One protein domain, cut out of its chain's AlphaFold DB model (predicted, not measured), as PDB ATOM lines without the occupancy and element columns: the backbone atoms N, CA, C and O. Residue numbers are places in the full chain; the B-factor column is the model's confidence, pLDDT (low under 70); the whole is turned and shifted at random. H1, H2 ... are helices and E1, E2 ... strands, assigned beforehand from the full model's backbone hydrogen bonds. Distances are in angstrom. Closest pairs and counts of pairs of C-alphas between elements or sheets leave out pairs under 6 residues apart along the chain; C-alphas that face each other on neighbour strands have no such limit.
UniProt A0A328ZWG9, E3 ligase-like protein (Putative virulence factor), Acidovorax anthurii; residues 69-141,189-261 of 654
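AT A GLANCE: This is residues 69 to 141 and 189 to 261 of the 654 residues of the protein "E3 ligase-like protein (Putative virulence factor)" of Acidovorax anthurii (UniProt A0A328ZWG9). Three helices, H4, H5 and H6, make an up-and-down bundle, each running against the one before it, and H3 folds back along H4, apart from H5 and H6. H2 crosses H4 with short H1 beside it, a small strand hairpin, E1 and E2, lies out at the edge, and H8 lies across the end of H5, with H7 near it. The printed part has 146 residues with eight named helices and two named strands, in the order H1, E1, E2, H2, H3, H4, H5, H6, H7, H8; the sheet E1 - E2 is antiparallel. The class is mostly helix. The whole is compact, with a radius of gyration of the C-alphas of 15.1 A and spans of 43 by 40 by 26 A.

IN THESE COORDINATES: H1 is residues 69 to 72, from C-alpha 69 at (4.616, 14.287, -39.971). E1 is residues 80 to 82, E2 is 85 to 88 and H2 is 90 to 97. H3, residues 100 to 116, is 24.0 A long; H4, residues 120 to 138, is 26.9 A and begins at C-alpha 120 at (9.144, 16.872, -23.493). H5 is residues 191 to 203, 18.4 A; H6 is 209 to 224, 21.9 A; H7 is 231 to 240, 14.2 A. H8, residues 242 to 247, ends at C-alpha 247 at (-1.416, -3.487, -16.709).

HOW THE PARTS SIT: H4 is the hub, touching four helices. It forms a helical hairpin with H3, a shallow tilt of 26 degrees, closest at the C-alphas of Phe 114 and Arg 123, 4.0 A. With residues 134 to 138 alone it touches H5, closest at Leu 138 and Tyr 191, C-alphas 4.9 A apart. With residues 124 to 131 alone it touches H6, the same way at 23 degrees, closest C-alphas Met 127 and Leu 211, 7.0 A. H5 and H6 are a helical hairpin at a steep tilt of 39 degrees, C-alphas of Ile 202 and Arg 212 closest at 4.6 A. H2 touches H4 at a steep tilt of 48 degrees, closest C-alphas Tyr 92 and Ser 132, 4.9 A. H1 and H2 only just touch, with 3 pairs of C-alphas within 8 A, the closest those of Met 72 and Gln 91, 5.7 A. H8 touches H5, closest C-alphas Gly 203 and Ala 246, 4.4 A. H7 is close to but not clearly touching H6, the closest C-alphas being those of Cys 223 and Ala 234, 5.8 A. In the hairpin of E1 and E2, N 80 and O 88 are 3.0 A apart, within hydrogen-bond range. Every O i to N i+4 pair is within range in H3 to H8, and 3 of 4 in H2; H1 is too short for such a pair.

THE WHOLE: The C-alphas of Ala 118 and Arg 260, the two farthest apart, are 49.1 A apart. Residues 142 to 188 are not printed, and C-alphas 141 and 189 are 6.5 A apart across the cut. Of the links that are printed whole, none is long. Residues 248 to 261 hold no named element. Confidence is under 70 at residues 79 to 87 and 253 to 261; the mean pLDDT of the printed part is 82.1.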
ATOM      1  N   LEU A  69       4.470  13.696 -41.307       87.25
ATOM      2  CA  LEU A  69       4.616  14.287 -39.971       87.25
ATOM      3  C   LEU A  69       4.508  15.818 -40.026       87.25
ATOM      4  O   LEU A  69       3.708  16.409 -39.304       87.25
ATOM      5  N   GLY A  70       5.290  16.459 -40.903       83.19
ATOM      6  CA  GLY A  70       5.315  17.917 -41.044       83.19
ATOM      7  C   GLY A  70       4.045  18.519 -41.654       83.19
ATOM      8  O   GLY A  70       3.805  19.712 -41.482       83.19
ATOM      9  N   GLU A  71       3.244  17.726 -42.365       84.88
ATOM     10  CA  GLU A  71       1.930  18.112 -42.884       84.88
ATOM     11  C   GLU A  71       0.846  17.957 -41.809       84.88
ATOM     12  O   GLU A  71       0.111  18.905 -41.541       84.88
ATOM     13  N   MET A  72       0.805  16.817 -41.108       87.62
ATOM     14  CA  MET A  72      -0.154  16.576 -40.026       87.62
ATOM     15  C   MET A  72       0.033  17.547 -38.848       87.62
ATOM     16  O   MET A  72      -0.956  18.001 -38.281       87.62
ATOM     17  N   ALA A  73       1.270  17.933 -38.519       86.31
ATOM     18  CA  ALA A  73       1.560  18.913 -37.467       86.31
ATOM     19  C   ALA A  73       1.052  20.339 -37.774       86.31
ATOM     20  O   ALA A  73       0.839  21.127 -36.858       86.31
ATOM     21  N   ARG A  74       0.813  20.687 -39.051       85.69
ATOM     22  CA  ARG A  74       0.239  21.995 -39.440       85.69
ATOM     23  C   ARG A  74      -1.271  22.075 -39.227       85.69
ATOM     24  O   ARG A  74      -1.832  23.163 -39.320       85.69
ATOM     25  N   HIS A  75      -1.920  20.938 -39.000       82.44
ATOM     26  CA  HIS A  75      -3.362  20.843 -38.845       82.44
ATOM     27  C   HIS A  75      -3.799  21.035 -37.394       82.44
ATOM     28  O   HIS A  75      -3.116  20.619 -36.455       82.44
ATOM     29  N   SER A  76      -4.979  21.627 -37.209       74.56
ATOM     30  CA  SER A  76      -5.582  21.818 -35.888       74.56
ATOM     31  C   SER A  76      -5.910  20.485 -35.201       74.56
ATOM     32  O   SER A  76      -6.564  19.612 -35.782       74.56
ATOM     33  N   ALA A  77      -5.499  20.353 -33.934       70.81
ATOM     34  CA  ALA A  77      -5.926  19.281 -33.030       70.81
ATOM     35  C   ALA A  77      -7.330  19.524 -32.432       70.81
ATOM     36  O   ALA A  77      -7.925  18.605 -31.873       70.81
ATOM     37  N   VAL A  78      -7.863  20.748 -32.540       73.75
ATOM     38  CA  VAL A  78      -9.164  21.132 -31.972       73.75
ATOM     39  C   VAL A  78     -10.289  20.424 -32.727       73.75
ATOM     40  O   VAL A  78     -10.273  20.358 -33.955       73.75
ATOM     41  N   LEU A  79     -11.276  19.896 -31.999       67.69
ATOM     42  CA  LEU A  79     -12.493  19.365 -32.608       67.69
ATOM     43  C   LEU A  79     -13.354  20.516 -33.134       67.69
ATOM     44  O   LEU A  79     -13.692  21.435 -32.392       67.69
ATOM     45  N   HIS A  80     -13.748  20.427 -34.400       59.00
ATOM     46  CA  HIS A  80     -14.725  21.331 -34.992       59.00
ATOM     47  C   HIS A  80     -16.060  20.609 -35.167       59.00
ATOM     48  O   HIS A  80     -16.094  19.456 -35.621       59.00
ATOM     49  N   ASP A  81     -17.153  21.290 -34.819       48.69
ATOM     50  CA  ASP A  81     -18.507  20.818 -35.089       48.69
ATOM     51  C   ASP A  81     -18.778  20.791 -36.589       48.69
ATOM     52  O   ASP A  81     -18.278  21.607 -37.369       48.69
ATOM     53  N   ARG A  82     -19.550  19.794 -37.019       40.81
ATOM     54  CA  ARG A  82     -19.802  19.534 -38.436       40.81
ATOM     55  C   ARG A  82     -21.258  19.177 -38.622       40.81
ATOM     56  O   ARG A  82     -21.730  18.194 -38.061       40.81
ATOM     57  N   TRP A  83     -21.949  19.940 -39.458       27.94
ATOM     58  CA  TRP A  83     -23.360  19.708 -39.737       27.94
ATOM     59  C   TRP A  83     -23.614  18.236 -40.127       27.94
ATOM     60  O   TRP A  83     -22.956  17.681 -41.014       27.94
ATOM     61  N   LEU A  84     -24.506  17.587 -39.367       30.80
ATOM     62  CA  LEU A  84     -24.923  16.176 -39.459       30.80
ATOM     63  C   LEU A  84     -23.826  15.096 -39.249       30.80
ATOM     64  O   LEU A  84     -24.129  13.894 -39.259       30.80
ATOM     65  N   LYS A  85     -22.568  15.473 -38.978       47.50
ATOM     66  CA  LYS A  85     -21.407  14.566 -38.819       47.50
ATOM     67  C   LYS A  85     -20.826  14.684 -37.401       47.50
ATOM     68  O   LYS A  85     -20.905  15.736 -36.787       47.50
ATOM     69  N   LYS A  86     -20.238  13.608 -36.850       56.25
ATOM     70  CA  LYS A  86     -19.571  13.704 -35.532       56.25
ATOM     71  C   LYS A  86     -18.392  14.710 -35.609       56.25
ATOM     72  O   LYS A  86     -17.746  14.758 -36.669       56.25
ATOM     73  N   PRO A  87     -18.091  15.460 -34.529       61.06
ATOM     74  CA  PRO A  87     -16.962  16.387 -34.484       61.06
ATOM     75  C   PRO A  87     -15.630  15.719 -34.838       61.06
ATOM     76  O   PRO A  87     -15.436  14.507 -34.663       61.06
ATOM     77  N   ALA A  88     -14.726  16.516 -35.400       70.75
ATOM     78  CA  ALA A  88     -13.464  16.040 -35.952       70.75
ATOM     79  C   ALA A  88     -12.393  17.134 -35.909       70.75
ATOM     80  O   ALA A  88     -12.680  18.282 -36.242       70.75
ATOM     81  N   SER A  89     -11.161  16.756 -35.566       76.56
ATOM     82  CA  SER A  89      -9.985  17.606 -35.751       76.56
ATOM     83  C   SER A  89      -9.452  17.495 -37.178       76.56
ATOM     84  O   SER A  89      -9.676  16.497 -37.875       76.56
ATOM     85  N   GLU A  90      -8.725  18.509 -37.635       74.31
ATOM     86  CA  GLU A  90      -8.075  18.462 -38.946       74.31
ATOM     87  C   GLU A  90      -6.986  17.381 -38.993       74.31
ATOM     88  O   GLU A  90      -6.847  16.691 -40.003       74.31
ATOM     89  N   GLN A  91      -6.277  17.168 -37.877       84.56
ATOM     90  CA  GLN A  91      -5.299  16.087 -37.713       84.56
ATOM     91  C   GLN A  91      -5.944  14.708 -37.926       84.56
ATOM     92  O   GLN A  91      -5.437  13.894 -38.702       84.56
ATOM     93  N   TYR A  92      -7.114  14.460 -37.326       86.31
ATOM     94  CA  TYR A  92      -7.906  13.252 -37.584       86.31
ATOM     95  C   TYR A  92      -8.319  13.142 -39.063       86.31
ATOM     96  O   TYR A  92      -8.217  12.066 -39.655       86.31
ATOM     97  N   LEU A  93      -8.766  14.238 -39.691       77.94
ATOM     98  CA  LEU A  93      -9.170  14.233 -41.104       77.94
ATOM     99  C   LEU A  93      -7.988  13.997 -42.053       77.94
ATOM    100  O   LEU A  93      -8.171  13.408 -43.120       77.94
ATOM    101  N   TYR A  94      -6.781  14.417 -41.680       84.12
ATOM    102  CA  TYR A  94      -5.548  14.034 -42.358       84.12
ATOM    103  C   TYR A  94      -5.290  12.529 -42.219       84.12
ATOM    104  O   TYR A  94      -5.317  11.813 -43.220       84.12
ATOM    105  N   ALA A  95      -5.169  12.019 -40.988       83.38
ATOM    106  CA  ALA A  95      -4.887  10.606 -40.720       83.38
ATOM    107  C   ALA A  95      -5.920   9.644 -41.343       83.38
ATOM    108  O   ALA A  95      -5.564   8.556 -41.805       83.38
ATOM    109  N   LYS A  96      -7.194  10.053 -41.416       83.75
ATOM    110  CA  LYS A  96      -8.287   9.293 -42.042       83.75
ATOM    111  C   LYS A  96      -8.170   9.169 -43.565       83.75
ATOM    112  O   LYS A  96      -8.655   8.183 -44.113       83.75
ATOM    113  N   ARG A  97      -7.554  10.140 -44.248       83.00
ATOM    114  CA  ARG A  97      -7.349  10.115 -45.711       83.00
ATOM    115  C   ARG A  97      -6.204   9.193 -46.142       83.00
ATOM    116  O   ARG A  97      -6.151   8.814 -47.305       83.00
ATOM    117  N   LEU A  98      -5.314   8.823 -45.219       82.00
ATOM    118  CA  LEU A  98      -4.203   7.906 -45.482       82.00
ATOM    119  C   LEU A  98      -4.683   6.457 -45.626       82.00
ATOM    120  O   LEU A  98      -5.566   6.018 -44.881       82.00
ATOM    121  N   ALA A  99      -4.033   5.705 -46.519       83.31
ATOM    122  CA  ALA A  99      -4.185   4.253 -46.624       83.31
ATOM    123  C   ALA A  99      -3.708   3.540 -45.333       83.31
ATOM    124  O   ALA A  99      -2.873   4.099 -44.611       83.31
ATOM    125  N   PRO A 100      -4.177   2.314 -45.022       83.12
ATOM    126  CA  PRO A 100      -3.810   1.608 -43.788       83.12
ATOM    127  C   PRO A 100      -2.294   1.444 -43.589       83.12
ATOM    128  O   PRO A 100      -1.788   1.635 -42.482       83.12
ATOM    129  N   GLU A 101      -1.547   1.169 -44.660       83.69
ATOM    130  CA  GLU A 101      -0.090   0.988 -44.645       83.69
ATOM    131  C   GLU A 101       0.633   2.314 -44.396       83.69
ATOM    132  O   GLU A 101       1.609   2.368 -43.650       83.69
ATOM    133  N   GLN A 102       0.145   3.400 -45.000       85.38
ATOM    134  CA  GLN A 102       0.643   4.758 -44.765       85.38
ATOM    135  C   GLN A 102       0.399   5.174 -43.313       85.38
ATOM    136  O   GLN A 102       1.306   5.663 -42.639       85.38
ATOM    137  N   ARG A 103      -0.812   4.918 -42.805       91.19
ATOM    138  CA  ARG A 103      -1.202   5.219 -41.429       91.19
ATOM    139  C   ARG A 103      -0.372   4.429 -40.416       91.19
ATOM    140  O   ARG A 103       0.075   5.014 -39.439       91.19
ATOM    141  N   ALA A 104      -0.089   3.152 -40.680       88.38
ATOM    142  CA  ALA A 104       0.782   2.327 -39.839       88.38
ATOM    143  C   ALA A 104       2.241   2.822 -39.804       88.38
ATOM    144  O   ALA A 104       2.865   2.824 -38.745       88.38
ATOM    145  N   ARG A 105       2.786   3.294 -40.936       88.94
ATOM    146  CA  ARG A 105       4.133   3.897 -40.987       88.94
ATOM    147  C   ARG A 105       4.198   5.217 -40.218       88.94
ATOM    148  O   ARG A 105       5.147   5.438 -39.470       88.94
ATOM    149  N   LEU A 106       3.193   6.078 -40.397       91.19
ATOM    150  CA  LEU A 106       3.081   7.353 -39.684       91.19
ATOM    151  C   LEU A 106       2.949   7.126 -38.172       91.19
ATOM    152  O   LEU A 106       3.645   7.767 -37.392       91.19
ATOM    153  N   GLU A 107       2.117   6.166 -37.770       94.38
ATOM    154  CA  GLU A 107       1.965   5.752 -36.379       94.38
ATOM    155  C   GLU A 107       3.287   5.290 -35.759       94.38
ATOM    156  O   GLU A 107       3.669   5.795 -34.708       94.38
ATOM    157  N   ALA A 108       3.993   4.354 -36.403       92.12
ATOM    158  CA  ALA A 108       5.244   3.809 -35.878       92.12
ATOM    159  C   ALA A 108       6.310   4.903 -35.691       92.12
ATOM    160  O   ALA A 108       7.049   4.891 -34.708       92.12
ATOM    161  N   ALA A 109       6.353   5.884 -36.598       91.12
ATOM    162  CA  ALA A 109       7.242   7.035 -36.489       91.12
ATOM    163  C   ALA A 109       6.840   7.996 -35.356       91.12
ATOM    164  O   ALA A 109       7.709   8.479 -34.631       91.12
ATOM    165  N   LEU A 110       5.540   8.251 -35.170       93.62
ATOM    166  CA  LEU A 110       5.020   9.047 -34.053       93.62
ATOM    167  C   LEU A 110       5.280   8.375 -32.699       93.62
ATOM    168  O   LEU A 110       5.709   9.038 -31.758       93.62
ATOM    169  N   GLU A 111       5.095   7.056 -32.617       93.94
ATOM    170  CA  GLU A 111       5.397   6.279 -31.417       93.94
ATOM    171  C   GLU A 111       6.894   6.262 -31.104       93.94
ATOM    172  O   GLU A 111       7.288   6.504 -29.961       93.94
ATOM    173  N   GLN A 112       7.744   6.049 -32.111       92.88
ATOM    174  CA  GLN A 112       9.186   6.190 -31.935       92.88
ATOM    175  C   GLN A 112       9.530   7.589 -31.398       92.88
ATOM    176  O   GLN A 112      10.341   7.709 -30.480       92.88
ATOM    177  N   ARG A 113       8.883   8.637 -31.922       91.12
ATOM    178  CA  ARG A 113       9.137  10.027 -31.536       91.12
ATOM    179  C   ARG A 113       8.730  10.320 -30.091       91.12
ATOM    180  O   ARG A 113       9.581  10.797 -29.346       91.12
ATOM    181  N   PHE A 114       7.522   9.963 -29.636       93.00
ATOM    182  CA  PHE A 114       7.156  10.198 -28.227       93.00
ATOM    183  C   PHE A 114       7.936   9.324 -27.229       93.00
ATOM    184  O   PHE A 114       8.075   9.704 -26.067       93.00
ATOM    185  N   ARG A 115       8.485   8.183 -27.671       92.00
ATOM    186  CA  ARG A 115       9.367   7.325 -26.858       92.00
ATOM    187  C   ARG A 115      10.807   7.832 -26.765       92.00
ATOM    188  O   ARG A 115      11.432   7.660 -25.723       92.00
ATOM    189  N   GLN A 116      11.354   8.388 -27.849       90.75
ATOM    190  CA  GLN A 116      12.799   8.637 -27.993       90.75
ATOM    191  C   GLN A 116      13.195  10.118 -28.027       90.75
ATOM    192  O   GLN A 116      14.372  10.416 -27.823       90.75
ATOM    193  N   ALA A 117      12.263  11.048 -28.266       89.12
ATOM    194  CA  ALA A 117      12.559  12.480 -28.272       89.12
ATOM    195  C   ALA A 117      13.184  12.931 -26.941       89.12
ATOM    196  O   ALA A 117      12.777  12.486 -25.862       89.12
ATOM    197  N   ALA A 118      14.175  13.818 -27.009       83.12
ATOM    198  CA  ALA A 118      14.808  14.384 -25.819       83.12
ATOM    199  C   ALA A 118      13.966  15.516 -25.204       83.12
ATOM    200  O   ALA A 118      13.970  15.683 -23.985       83.12
ATOM    201  N   ASP A 119      13.234  16.263 -26.034       87.75
ATOM    202  CA  ASP A 119      12.357  17.349 -25.602       87.75
ATOM    203  C   ASP A 119      10.977  16.826 -25.143       87.75
ATOM    204  O   ASP A 119      10.303  16.125 -25.904       87.75
ATOM    205  N   PRO A 120      10.505  17.175 -23.930       84.56
ATOM    206  CA  PRO A 120       9.144  16.872 -23.493       84.56
ATOM    207  C   PRO A 120       8.047  17.481 -24.379       84.56
ATOM    208  O   PRO A 120       6.984  16.872 -24.502       84.56
ATOM    209  N   GLY A 121       8.277  18.644 -25.001       82.75
ATOM    210  CA  GLY A 121       7.312  19.268 -25.917       82.75
ATOM    211  C   GLY A 121       7.051  18.396 -27.146       82.75
ATOM    212  O   GLY A 121       5.912  18.006 -27.408       82.75
ATOM    213  N   GLU A 122       8.127  17.995 -27.822       85.94
ATOM    214  CA  GLU A 122       8.128  17.063 -28.953       85.94
ATOM    215  C   GLU A 122       7.450  15.718 -28.620       85.94
ATOM    216  O   GLU A 122       6.743  15.158 -29.463       85.94
ATOM    217  N   ARG A 123       7.591  15.207 -27.385       87.69
ATOM    218  CA  ARG A 123       6.872  13.993 -26.944       87.69
ATOM    219  C   ARG A 123       5.359  14.192 -26.875       87.69
ATOM    220  O   ARG A 123       4.614  13.320 -27.322       87.69
ATOM    221  N   VAL A 124       4.899  15.313 -26.319       86.88
ATOM    222  CA  VAL A 124       3.464  15.630 -26.180       86.88
ATOM    223  C   VAL A 124       2.822  15.909 -27.544       86.88
ATOM    224  O   VAL A 124       1.707  15.449 -27.804       86.88
ATOM    225  N   GLU A 125       3.530  16.600 -28.440       85.94
ATOM    226  CA  GLU A 125       3.092  16.818 -29.824       85.94
ATOM    227  C   GLU A 125       2.956  15.483 -30.572       85.94
ATOM    228  O   GLU A 125       1.889  15.173 -31.110       85.94
ATOM    229  N   ALA A 126       3.995  14.640 -30.534       90.19
ATOM    230  CA  ALA A 126       3.975  13.326 -31.170       90.19
ATOM    231  C   ALA A 126       2.877  12.407 -30.604       90.19
ATOM    232  O   ALA A 126       2.232  11.693 -31.372       90.19
ATOM    233  N   MET A 127       2.603  12.460 -29.295       92.81
ATOM    234  CA  MET A 127       1.486  11.733 -28.680       92.81
ATOM    235  C   MET A 127       0.124  12.254 -29.167       92.81
ATOM    236  O   MET A 127      -0.748  11.461 -29.506       92.81
ATOM    237  N   THR A 128      -0.063  13.571 -29.277       89.00
ATOM    238  CA  THR A 128      -1.326  14.175 -29.751       89.00
ATOM    239  C   THR A 128      -1.633  13.781 -31.204       89.00
ATOM    240  O   THR A 128      -2.758  13.393 -31.540       89.00
ATOM    241  N   LEU A 129      -0.609  13.791 -32.060       88.56
ATOM    242  CA  LEU A 129      -0.694  13.303 -33.437       88.56
ATOM    243  C   LEU A 129      -0.967  11.788 -33.477       88.56
ATOM    244  O   LEU A 129      -1.806  11.333 -34.254       88.56
ATOM    245  N   TRP A 130      -0.322  11.000 -32.609       95.69
ATOM    246  CA  TRP A 130      -0.535   9.551 -32.515       95.69
ATOM    247  C   TRP A 130      -1.964   9.200 -32.078       95.69
ATOM    248  O   TRP A 130      -2.595   8.330 -32.680       95.69
ATOM    249  N   LEU A 131      -2.530   9.925 -31.108       92.44
ATOM    250  CA  LEU A 131      -3.926   9.763 -30.688       92.44
ATOM    251  C   LEU A 131      -4.902  10.101 -31.824       92.44
ATOM    252  O   LEU A 131      -5.844   9.345 -32.056       92.44
ATOM    253  N   SER A 132      -4.630  11.144 -32.617       88.75
ATOM    254  CA  SER A 132      -5.405  11.445 -33.834       88.75
ATOM    255  C   SER A 132      -5.340  10.319 -34.881       88.75
ATOM    256  O   SER A 132      -6.314  10.088 -35.606       88.75
ATOM    257  N   VAL A 133      -4.234   9.565 -34.941       89.81
ATOM    258  CA  VAL A 133      -4.130   8.344 -35.759       89.81
ATOM    259  C   VAL A 133      -4.989   7.207 -35.187       89.81
ATOM    260  O   VAL A 133      -5.739   6.592 -35.950       89.81
ATOM    261  N   GLN A 134      -4.963   6.949 -33.874       92.75
ATOM    262  CA  GLN A 134      -5.824   5.918 -33.261       92.75
ATOM    263  C   GLN A 134      -7.314   6.244 -33.424       92.75
ATOM    264  O   GLN A 134      -8.112   5.375 -33.782       92.75
ATOM    265  N   HIS A 135      -7.678   7.519 -33.279       88.75
ATOM    266  CA  HIS A 135      -9.016   8.049 -33.547       88.75
ATOM    267  C   HIS A 135      -9.454   7.755 -34.996       88.75
ATOM    268  O   HIS A 135     -10.577   7.301 -35.241       88.75
ATOM    269  N   ALA A 136      -8.561   7.946 -35.975       84.88
ATOM    270  CA  ALA A 136      -8.821   7.592 -37.372       84.88
ATOM    271  C   ALA A 136      -9.034   6.079 -37.562       84.88
ATOM    272  O   ALA A 136     -10.004   5.683 -38.217       84.88
ATOM    273  N   ARG A 137      -8.196   5.232 -36.945       88.31
ATOM    274  CA  ARG A 137      -8.322   3.763 -36.988       88.31
ATOM    275  C   ARG A 137      -9.651   3.269 -36.397       88.31
ATOM    276  O   ARG A 137     -10.379   2.537 -37.066       88.31
ATOM    277  N   LEU A 138     -10.022   3.726 -35.196       85.75
ATOM    278  CA  LEU A 138     -11.261   3.330 -34.501       85.75
ATOM    279  C   LEU A 138     -12.541   3.683 -35.280       85.75
ATOM    280  O   LEU A 138     -13.566   3.021 -35.102       85.75
ATOM    281  N   ARG A 139     -12.482   4.701 -36.151       81.06
ATOM    282  CA  ARG A 139     -13.606   5.221 -36.958       81.06
ATOM    283  C   ARG A 139     -13.481   4.915 -38.458       81.06
ATOM    284  O   ARG A 139     -14.160   5.562 -39.261       81.06
ATOM    285  N   THR A 140     -12.601   3.985 -38.836       78.50
ATOM    286  CA  THR A 140     -12.473   3.491 -40.214       78.50
ATOM    287  C   THR A 140     -13.316   2.232 -40.406       78.50
ATOM    288  O   THR A 140     -13.327   1.335 -39.566       78.50
ATOM    289  N   HIS A 141     -14.014   2.161 -41.539       71.06
ATOM    290  CA  HIS A 141     -14.930   1.082 -41.916       71.06
ATOM    291  C   HIS A 141     -14.577   0.581 -43.318       71.06
ATOM    292  O   HIS A 141     -14.112   1.370 -44.147       71.06
ATOM    293  N   PRO A 189     -11.652  -2.664 -39.859       70.56
ATOM    294  CA  PRO A 189     -10.374  -3.207 -40.336       70.56
ATOM    295  C   PRO A 189      -9.166  -2.870 -39.447       70.56
ATOM    296  O   PRO A 189      -8.168  -3.578 -39.481       70.56
ATOM    297  N   GLU A 190      -9.250  -1.814 -38.633       81.69
ATOM    298  CA  GLU A 190      -8.143  -1.331 -37.793       81.69
ATOM    299  C   GLU A 190      -8.535  -1.181 -36.308       81.69
ATOM    300  O   GLU A 190      -7.759  -0.663 -35.504       81.69
ATOM    301  N   TYR A 191      -9.731  -1.644 -35.923       86.94
ATOM    302  CA  TYR A 191     -10.261  -1.490 -34.562       86.94
ATOM    303  C   TYR A 191      -9.416  -2.219 -33.512       86.94
ATOM    304  O   TYR A 191      -9.031  -1.625 -32.504       86.94
ATOM    305  N   ARG A 192      -9.089  -3.494 -33.770       83.75
ATOM    306  CA  ARG A 192      -8.271  -4.321 -32.867       83.75
ATOM    307  C   ARG A 192      -6.876  -3.731 -32.677       83.75
ATOM    308  O   ARG A 192      -6.413  -3.629 -31.548       83.75
ATOM    309  N   THR A 193      -6.250  -3.280 -33.766       88.31
ATOM    310  CA  THR A 193      -4.955  -2.587 -33.745       88.31
ATOM    311  C   THR A 193      -5.004  -1.375 -32.819       88.31
ATOM    312  O   THR A 193      -4.219  -1.302 -31.882       88.31
ATOM    313  N   ALA A 194      -5.966  -0.470 -33.015       90.88
ATOM    314  CA  ALA A 194      -6.045   0.759 -32.231       90.88
ATOM    315  C   ALA A 194      -6.327   0.520 -30.740       90.88
ATOM    316  O   ALA A 194      -5.676   1.125 -29.889       90.88
ATOM    317  N   LEU A 195      -7.251  -0.389 -30.409       91.19
ATOM    318  CA  LEU A 195      -7.563  -0.712 -29.014       91.19
ATOM    319  C   LEU A 195      -6.375  -1.387 -28.306       91.19
ATOM    320  O   LEU A 195      -6.002  -0.966 -27.211       91.19
ATOM    321  N   ASN A 196      -5.723  -2.361 -28.950       92.62
ATOM    322  CA  ASN A 196      -4.531  -3.010 -28.394       92.62
ATOM    323  C   ASN A 196      -3.363  -2.022 -28.248       92.62
ATOM    324  O   ASN A 196      -2.588  -2.123 -27.301       92.62
ATOM    325  N   HIS A 197      -3.227  -1.053 -29.157       93.94
ATOM    326  CA  HIS A 197      -2.171  -0.045 -29.093       93.94
ATOM    327  C   HIS A 197      -2.413   0.988 -27.985       93.94
ATOM    328  O   HIS A 197      -1.471   1.313 -27.264       93.94
ATOM    329  N   LEU A 198      -3.658   1.439 -27.785       94.44
ATOM    330  CA  LEU A 198      -4.034   2.285 -26.644       94.44
ATOM    331  C   LEU A 198      -3.758   1.572 -25.313       94.44
ATOM    332  O   LEU A 198      -3.035   2.110 -24.479       94.44
ATOM    333  N   LEU A 199      -4.245   0.338 -25.145       94.12
ATOM    334  CA  LEU A 199      -4.007  -0.462 -23.936       94.12
ATOM    335  C   LEU A 199      -2.514  -0.702 -23.682       94.12
ATOM    336  O   LEU A 199      -2.046  -0.521 -22.562       94.12
ATOM    337  N   ARG A 200      -1.741  -1.027 -24.727       95.62
ATOM    338  CA  ARG A 200      -0.286  -1.200 -24.627       95.62
ATOM    339  C   ARG A 200       0.423   0.074 -24.170       95.62
ATOM    340  O   ARG A 200       1.338  -0.027 -23.367       95.62
ATOM    341  N   VAL A 201       0.030   1.252 -24.662       94.75
ATOM    342  CA  VAL A 201       0.616   2.532 -24.222       94.75
ATOM    343  C   VAL A 201       0.235   2.852 -22.775       94.75
ATOM    344  O   VAL A 201       1.096   3.289 -22.021       94.75
ATOM    345  N   ILE A 202      -1.007   2.586 -22.359       94.75
ATOM    346  CA  ILE A 202      -1.468   2.804 -20.975       94.75
ATOM    347  C   ILE A 202      -0.707   1.901 -19.985       94.75
ATOM    348  O   ILE A 202      -0.293   2.370 -18.925       94.75
ATOM    349  N   GLY A 203      -0.482   0.630 -20.337       91.56
ATOM    350  CA  GLY A 203       0.193  -0.360 -19.486       91.56
ATOM    351  C   GLY A 203       1.727  -0.291 -19.495       91.56
ATOM    352  O   GLY A 203       2.381  -0.990 -18.724       91.56
ATOM    353  N   ASP A 204       2.330   0.534 -20.355       93.12
ATOM    354  CA  ASP A 204       3.784   0.611 -20.510       93.12
ATOM    355  C   ASP A 204       4.434   1.433 -19.388       93.12
ATOM    356  O   ASP A 204       4.638   2.643 -19.501       93.12
ATOM    357  N   ALA A 205       4.801   0.763 -18.297       89.56
ATOM    358  CA  ALA A 205       5.437   1.379 -17.134       89.56
ATOM    359  C   ALA A 205       6.758   2.129 -17.430       89.56
ATOM    360  O   ALA A 205       7.209   2.895 -16.577       89.56
ATOM    361  N   ALA A 206       7.376   1.950 -18.608       89.38
ATOM    362  CA  ALA A 206       8.552   2.717 -19.026       89.38
ATOM    363  C   ALA A 206       8.205   4.092 -19.639       89.38
ATOM    364  O   ALA A 206       9.105   4.908 -19.847       89.38
ATOM    365  N   LEU A 207       6.925   4.370 -19.921       89.94
ATOM    366  CA  LEU A 207       6.452   5.670 -20.397       89.94
ATOM    367  C   LEU A 207       6.137   6.644 -19.253       89.94
ATOM    368  O   LEU A 207       5.627   6.277 -18.187       89.94
ATOM    369  N   ASP A 208       6.378   7.923 -19.546       88.75
ATOM    370  CA  ASP A 208       6.002   9.060 -18.707       88.75
ATOM    371  C   ASP A 208       4.515   8.965 -18.294       88.75
ATOM    372  O   ASP A 208       3.659   8.776 -19.168       88.75
ATOM    373  N   PRO A 209       4.178   9.094 -16.992       89.75
ATOM    374  CA  PRO A 209       2.797   9.061 -16.516       89.75
ATOM    375  C   PRO A 209       1.845   9.991 -17.280       89.75
ATOM    376  O   PRO A 209       0.702   9.612 -17.520       89.75
ATOM    377  N   ALA A 210       2.301  11.169 -17.721       86.06
ATOM    378  CA  ALA A 210       1.464  12.111 -18.465       86.06
ATOM    379  C   ALA A 210       1.090  11.602 -19.870       86.06
ATOM    380  O   ALA A 210      -0.008  11.871 -20.357       86.06
ATOM    381  N   LEU A 211       1.979  10.839 -20.515       89.75
ATOM    382  CA  LEU A 211       1.718  10.223 -21.821       89.75
ATOM    383  C   LEU A 211       0.765   9.027 -21.693       89.75
ATOM    384  O   LEU A 211      -0.101   8.834 -22.547       89.75
ATOM    385  N   ARG A 212       0.887   8.259 -20.603       93.38
ATOM    386  CA  ARG A 212      -0.047   7.174 -20.273       93.38
ATOM    387  C   ARG A 212      -1.442   7.705 -19.960       93.38
ATOM    388  O   ARG A 212      -2.416   7.178 -20.494       93.38
ATOM    389  N   GLU A 213      -1.536   8.784 -19.184       90.62
ATOM    390  CA  GLU A 213      -2.815   9.424 -18.873       90.62
ATOM    391  C   GLU A 213      -3.485  10.003 -20.128       90.62
ATOM    392  O   GLU A 213      -4.690   9.858 -20.303       90.62
ATOM    393  N   ALA A 214      -2.722  10.578 -21.066       88.19
ATOM    394  CA  ALA A 214      -3.275  11.045 -22.341       88.19
ATOM    395  C   ALA A 214      -3.924   9.906 -23.158       88.19
ATOM    396  O   ALA A 214      -5.014  10.079 -23.706       88.19
ATOM    397  N   ALA A 215      -3.296   8.725 -23.202       91.25
ATOM    398  CA  ALA A 215      -3.872   7.542 -23.845       91.25
ATOM    399  C   ALA A 215      -5.073   6.968 -23.069       91.25
ATOM    400  O   ALA A 215      -6.052   6.543 -23.685       91.25
ATOM    401  N   HIS A 216      -5.029   7.005 -21.734       92.50
ATOM    402  CA  HIS A 216      -6.126   6.598 -20.854       92.50
ATOM    403  C   HIS A 216      -7.375   7.462 -21.074       92.50
ATOM    404  O   HIS A 216      -8.441   6.927 -21.375       92.50
ATOM    405  N   GLN A 217      -7.231   8.791 -21.041       88.81
ATOM    406  CA  GLN A 217      -8.317   9.742 -21.295       88.81
ATOM    407  C   GLN A 217      -8.880   9.626 -22.717       88.81
ATOM    408  O   GLN A 217     -10.092   9.700 -22.905       88.81
ATOM    409  N   ALA A 218      -8.035   9.383 -23.725       87.12
ATOM    410  CA  ALA A 218      -8.503   9.145 -25.090       87.12
ATOM    411  C   ALA A 218      -9.339   7.856 -25.204       87.12
ATOM    412  O   ALA A 218     -10.391   7.853 -25.846       87.12
ATOM    413  N   LEU A 219      -8.912   6.763 -24.560       90.38
ATOM    414  CA  LEU A 219      -9.678   5.516 -24.537       90.38
ATOM    415  C   LEU A 219     -10.987   5.668 -23.742       90.38
ATOM    416  O   LEU A 219     -12.021   5.179 -24.199       90.38
ATOM    417  N   LEU A 220     -10.974   6.397 -22.623       87.75
ATOM    418  CA  LEU A 220     -12.169   6.727 -21.839       87.75
ATOM    419  C   LEU A 220     -13.177   7.534 -22.675       87.75
ATOM    420  O   LEU A 220     -14.325   7.117 -22.821       87.75
ATOM    421  N   TYR A 221     -12.727   8.601 -23.345       84.31
ATOM    422  CA  TYR A 221     -13.535   9.390 -24.284       84.31
ATOM    423  C   TYR A 221     -14.161   8.528 -25.393       84.31
ATOM    424  O   TYR A 221     -15.357   8.636 -25.668       84.31
ATOM    425  N   HIS A 222     -13.395   7.616 -26.002       84.44
ATOM    426  CA  HIS A 222     -13.917   6.683 -27.008       84.44
ATOM    427  C   HIS A 222     -14.933   5.671 -26.447       84.44
ATOM    428  O   HIS A 222     -15.765   5.155 -27.205       84.44
ATOM    429  N   CYS A 223     -14.862   5.372 -25.149       81.75
ATOM    430  CA  CYS A 223     -15.700   4.395 -24.462       81.75
ATOM    431  C   CYS A 223     -17.009   4.997 -23.919       81.75
ATOM    432  O   CYS A 223     -18.038   4.322 -23.950       81.75
ATOM    433  N   GLU A 224     -16.975   6.247 -23.448       77.62
ATOM    434  CA  GLU A 224     -18.089   6.907 -22.748       77.62
ATOM    435  C   GLU A 224     -18.764   8.003 -23.581       77.62
ATOM    436  O   GLU A 224     -19.988   8.084 -23.609       77.62
ATOM    437  N   THR A 225     -17.988   8.828 -24.293       74.50
ATOM    438  CA  THR A 225     -18.513   9.993 -25.027       74.50
ATOM    439  C   THR A 225     -18.709   9.707 -26.512       74.50
ATOM    440  O   THR A 225     -19.738  10.047 -27.094       74.50
ATOM    441  N   GLU A 226     -17.717   9.104 -27.172       71.81
ATOM    442  CA  GLU A 226     -17.736   8.970 -28.631       71.81
ATOM    443  C   GLU A 226     -18.393   7.675 -29.123       71.81
ATOM    444  O   GLU A 226     -18.812   7.619 -30.284       71.81
ATOM    445  N   GLY A 227     -18.509   6.656 -28.265       74.88
ATOM    446  CA  GLY A 227     -19.147   5.377 -28.588       74.88
ATOM    447  C   GLY A 227     -18.479   4.671 -29.770       74.88
ATOM    448  O   GLY A 227     -19.147   4.312 -30.735       74.88
ATOM    449  N   THR A 228     -17.148   4.559 -29.751       79.75
ATOM    450  CA  THR A 228     -16.350   3.902 -30.810       79.75
ATOM    451  C   THR A 228     -15.651   2.627 -30.340       79.75
ATOM    452  O   THR A 228     -14.973   1.971 -31.136       79.75
ATOM    453  N   ILE A 229     -15.819   2.265 -29.066       85.25
ATOM    454  CA  ILE A 229     -15.435   0.968 -28.505       85.25
ATOM    455  C   ILE A 229     -16.633   0.020 -28.577       85.25
ATOM    456  O   ILE A 229     -17.716   0.361 -28.113       85.25
ATOM    457  N   ALA A 230     -16.436  -1.176 -29.137       80.69
ATOM    458  CA  ALA A 230     -17.511  -2.153 -29.306       80.69
ATOM    459  C   ALA A 230     -18.147  -2.534 -27.948       80.69
ATOM    460  O   ALA A 230     -17.398  -2.752 -26.988       80.69
ATOM    461  N   PRO A 231     -19.481  -2.708 -27.833       77.69
ATOM    462  CA  PRO A 231     -20.182  -2.834 -26.546       77.69
ATOM    463  C   PRO A 231     -19.675  -3.943 -25.617       77.69
ATOM    464  O   PRO A 231     -19.752  -3.824 -24.394       77.69
ATOM    465  N   ALA A 232     -19.149  -5.040 -26.169       76.56
ATOM    466  CA  ALA A 232     -18.515  -6.098 -25.386       76.56
ATOM    467  C   ALA A 232     -17.234  -5.610 -24.683       76.56
ATOM    468  O   ALA A 232     -17.116  -5.739 -23.465       76.56
ATOM    469  N   HIS A 233     -16.328  -4.974 -25.429       84.00
ATOM    470  CA  HIS A 233     -15.107  -4.380 -24.888       84.00
ATOM    471  C   HIS A 233     -15.411  -3.179 -23.985       84.00
ATOM    472  O   HIS A 233     -14.834  -3.075 -22.910       84.00
ATOM    473  N   ALA A 234     -16.374  -2.327 -24.348       83.56
ATOM    474  CA  ALA A 234     -16.771  -1.178 -23.535       83.56
ATOM    475  C   ALA A 234     -17.365  -1.587 -22.175       83.56
ATOM    476  O   ALA A 234     -17.204  -0.871 -21.189       83.56
ATOM    477  N   ARG A 235     -18.051  -2.739 -22.096       81.62
ATOM    478  CA  ARG A 235     -18.462  -3.333 -20.812       81.62
ATOM    479  C   ARG A 235     -17.269  -3.881 -20.038       81.62
ATOM    480  O   ARG A 235     -17.176  -3.611 -18.848       81.62
ATOM    481  N   ARG A 236     -16.345  -4.590 -20.695       83.06
ATOM    482  CA  ARG A 236     -15.160  -5.161 -20.034       83.06
ATOM    483  C   ARG A 236     -14.244  -4.078 -19.449       83.06
ATOM    484  O   ARG A 236     -13.872  -4.178 -18.288       83.06
ATOM    485  N   LEU A 237     -13.981  -3.008 -20.203       87.25
ATOM    486  CA  LEU A 237     -13.216  -1.835 -19.751       87.25
ATOM    487  C   LEU A 237     -13.852  -1.137 -18.537       87.25
ATOM    488  O   LEU A 237     -13.127  -0.661 -17.671       87.25
ATOM    489  N   ARG A 238     -15.191  -1.107 -18.449       83.25
ATOM    490  CA  ARG A 238     -15.924  -0.564 -17.290       83.25
ATOM    491  C   ARG A 238     -15.976  -1.510 -16.088       83.25
ATOM    492  O   ARG A 238     -16.002  -1.037 -14.962       83.25
ATOM    493  N   GLN A 239     -16.026  -2.822 -16.317       84.81
ATOM    494  CA  GLN A 239     -16.108  -3.833 -15.255       84.81
ATOM    495  C   GLN A 239     -14.764  -4.069 -14.563       84.81
ATOM    496  O   GLN A 239     -14.716  -4.138 -13.340       84.81
ATOM    497  N   ASP A 240     -13.689  -4.181 -15.343       86.62
ATOM    498  CA  ASP A 240     -12.351  -4.488 -14.829       86.62
ATOM    499  C   ASP A 240     -11.512  -3.217 -14.585       86.62
ATOM    500  O   ASP A 240     -10.548  -3.250 -13.826       86.62
ATOM    501  N   GLY A 241     -11.865  -2.101 -15.233       89.38
ATOM    502  CA  GLY A 241     -11.085  -0.863 -15.264       89.38
ATOM    503  C   GLY A 241     -10.054  -0.832 -16.401       89.38
ATOM    504  O   GLY A 241      -9.337  -1.803 -16.652       89.38
ATOM    505  N   ILE A 242      -9.944   0.314 -17.085       89.69
ATOM    506  CA  ILE A 242      -9.033   0.494 -18.233       89.69
ATOM    507  C   ILE A 242      -7.570   0.263 -17.824       89.69
ATOM    508  O   ILE A 242      -6.858  -0.484 -18.495       89.69
ATOM    509  N   ALA A 243      -7.132   0.875 -16.719       88.44
ATOM    510  CA  ALA A 243      -5.759   0.760 -16.226       88.44
ATOM    511  C   ALA A 243      -5.395  -0.687 -15.841       88.44
ATOM    512  O   ALA A 243      -4.368  -1.190 -16.283       88.44
ATOM    513  N   ALA A 244      -6.266  -1.392 -15.112       86.94
ATOM    514  CA  ALA A 244      -6.011  -2.771 -14.689       86.94
ATOM    515  C   ALA A 244      -5.920  -3.747 -15.878       86.94
ATOM    516  O   ALA A 244      -5.055  -4.624 -15.903       86.94
ATOM    517  N   LEU A 245      -6.765  -3.575 -16.903       89.19
ATOM    518  CA  LEU A 245      -6.672  -4.363 -18.137       89.19
ATOM    519  C   LEU A 245      -5.376  -4.077 -18.903       89.19
ATOM    520  O   LEU A 245      -4.723  -5.017 -19.359       89.19
ATOM    521  N   ALA A 246      -4.981  -2.808 -19.003       90.81
ATOM    522  CA  ALA A 246      -3.726  -2.406 -19.627       90.81
ATOM    523  C   ALA A 246      -2.500  -2.989 -18.894       90.81
ATOM    524  O   ALA A 246      -1.622  -3.568 -19.533       90.81
ATOM    525  N   GLU A 247      -2.472  -2.918 -17.561       89.31
ATOM    526  CA  GLU A 247      -1.416  -3.487 -16.709       89.31
ATOM    527  C   GLU A 247      -1.368  -5.023 -16.757       89.31
ATOM    528  O   GLU A 247      -0.285  -5.605 -16.722       89.31
ATOM    529  N   SER A 248      -2.515  -5.697 -16.920       87.62
ATOM    530  CA  SER A 248      -2.564  -7.156 -17.127       87.62
ATOM    531  C   SER A 248      -2.058  -7.612 -18.504       87.62
ATOM    532  O   SER A 248      -2.007  -8.812 -18.775       87.62
ATOM    533  N   GLY A 249      -1.696  -6.674 -19.389       85.31
ATOM    534  CA  GLY A 249      -1.277  -6.968 -20.757       85.31
ATOM    535  C   GLY A 249      -2.414  -7.477 -21.645       85.31
ATOM    536  O   GLY A 249      -2.152  -8.214 -22.597       85.31
ATOM    537  N   TYR A 250      -3.669  -7.118 -21.339       85.06
ATOM    538  CA  TYR A 250      -4.842  -7.568 -22.088       85.06
ATOM    539  C   TYR A 250      -4.737  -7.197 -23.574       85.06
ATOM    540  O   TYR A 250      -4.529  -6.038 -23.937       85.06
ATOM    541  N   GLN A 251      -4.933  -8.193 -24.440       82.31
ATOM    542  CA  GLN A 251      -5.024  -8.019 -25.885       82.31
ATOM    543  C   GLN A 251      -6.349  -8.578 -26.390       82.31
ATOM    544  O   GLN A 251      -6.791  -9.652 -25.983       82.31
ATOM    545  N   VAL A 252      -6.970  -7.864 -27.325       78.69
ATOM    546  CA  VAL A 252      -8.146  -8.335 -28.051       78.69
ATOM    547  C   VAL A 252      -7.704  -9.355 -29.098       78.69
ATOM    548  O   VAL A 252      -7.230  -8.978 -30.174       78.69
ATOM    549  N   THR A 253      -7.856 -10.637 -28.768       68.62
ATOM    550  CA  THR A 253      -7.468 -11.779 -29.610       68.62
ATOM    551  C   THR A 253      -8.659 -12.429 -30.322       68.62
ATOM    552  O   THR A 253      -8.613 -12.583 -31.542       68.62
ATOM    553  N   ASP A 254      -9.738 -12.758 -29.598       59.16
ATOM    554  CA  ASP A 254     -10.636 -13.854 -30.003       59.16
ATOM    555  C   ASP A 254     -12.100 -13.508 -30.332       59.16
ATOM    556  O   ASP A 254     -12.713 -12.557 -29.844       59.16
ATOM    557  N   GLU A 255     -12.687 -14.400 -31.133       52.59
ATOM    558  CA  GLU A 255     -14.043 -14.376 -31.702       52.59
ATOM    559  C   GLU A 255     -15.193 -14.459 -30.677       52.59
ATOM    560  O   GLU A 255     -16.367 -14.327 -31.038       52.59
ATOM    561  N   ALA A 256     -14.885 -14.671 -29.394       52.12
ATOM    562  CA  ALA A 256     -15.850 -14.951 -28.328       52.12
ATOM    563  C   ALA A 256     -16.942 -13.874 -28.166       52.12
ATOM    564  O   ALA A 256     -18.059 -14.172 -27.736       52.12
ATOM    565  N   PHE A 257     -16.635 -12.630 -28.535       57.16
ATOM    566  CA  PHE A 257     -17.538 -11.489 -28.401       57.16
ATOM    567  C   PHE A 257     -18.346 -11.167 -29.666       57.16
ATOM    568  O   PHE A 257     -19.218 -10.298 -29.608       57.16
ATOM    569  N   LEU A 258     -18.095 -11.849 -30.791       59.69
ATOM    570  CA  LEU A 258     -18.765 -11.563 -32.062       59.69
ATOM    571  C   LEU A 258     -20.286 -11.742 -31.931       59.69
ATOM    572  O   LEU A 258     -20.795 -12.788 -31.501       59.69
ATOM    573  N   SER A 259     -21.046 -10.738 -32.353       54.88
ATOM    574  CA  SER A 259     -22.504 -10.793 -32.430       54.88
ATOM    575  C   SER A 259     -22.989 -11.922 -33.355       54.88
ATOM    576  O   SER A 259     -22.237 -12.518 -34.135       54.88
ATOM    577  N   ARG A 260     -24.290 -12.235 -33.301       52.62
ATOM    578  CA  ARG A 260     -24.902 -13.238 -34.195       52.62
ATOM    579  C   ARG A 260     -24.798 -12.832 -35.677       52.62
ATOM    580  O   ARG A 260     -24.811 -13.708 -36.539       52.62
ATOM    581  N   TRP A 261     -24.693 -11.534 -35.977       54.25
ATOM    582  CA  TRP A 261     -24.435 -11.034 -37.331       54.25
ATOM    583  C   TRP A 261     -22.954 -11.179 -37.707       54.25
ATOM    584  O   TRP A 261     -22.663 -11.754 -38.753       54.25
TER     585      TRP A 261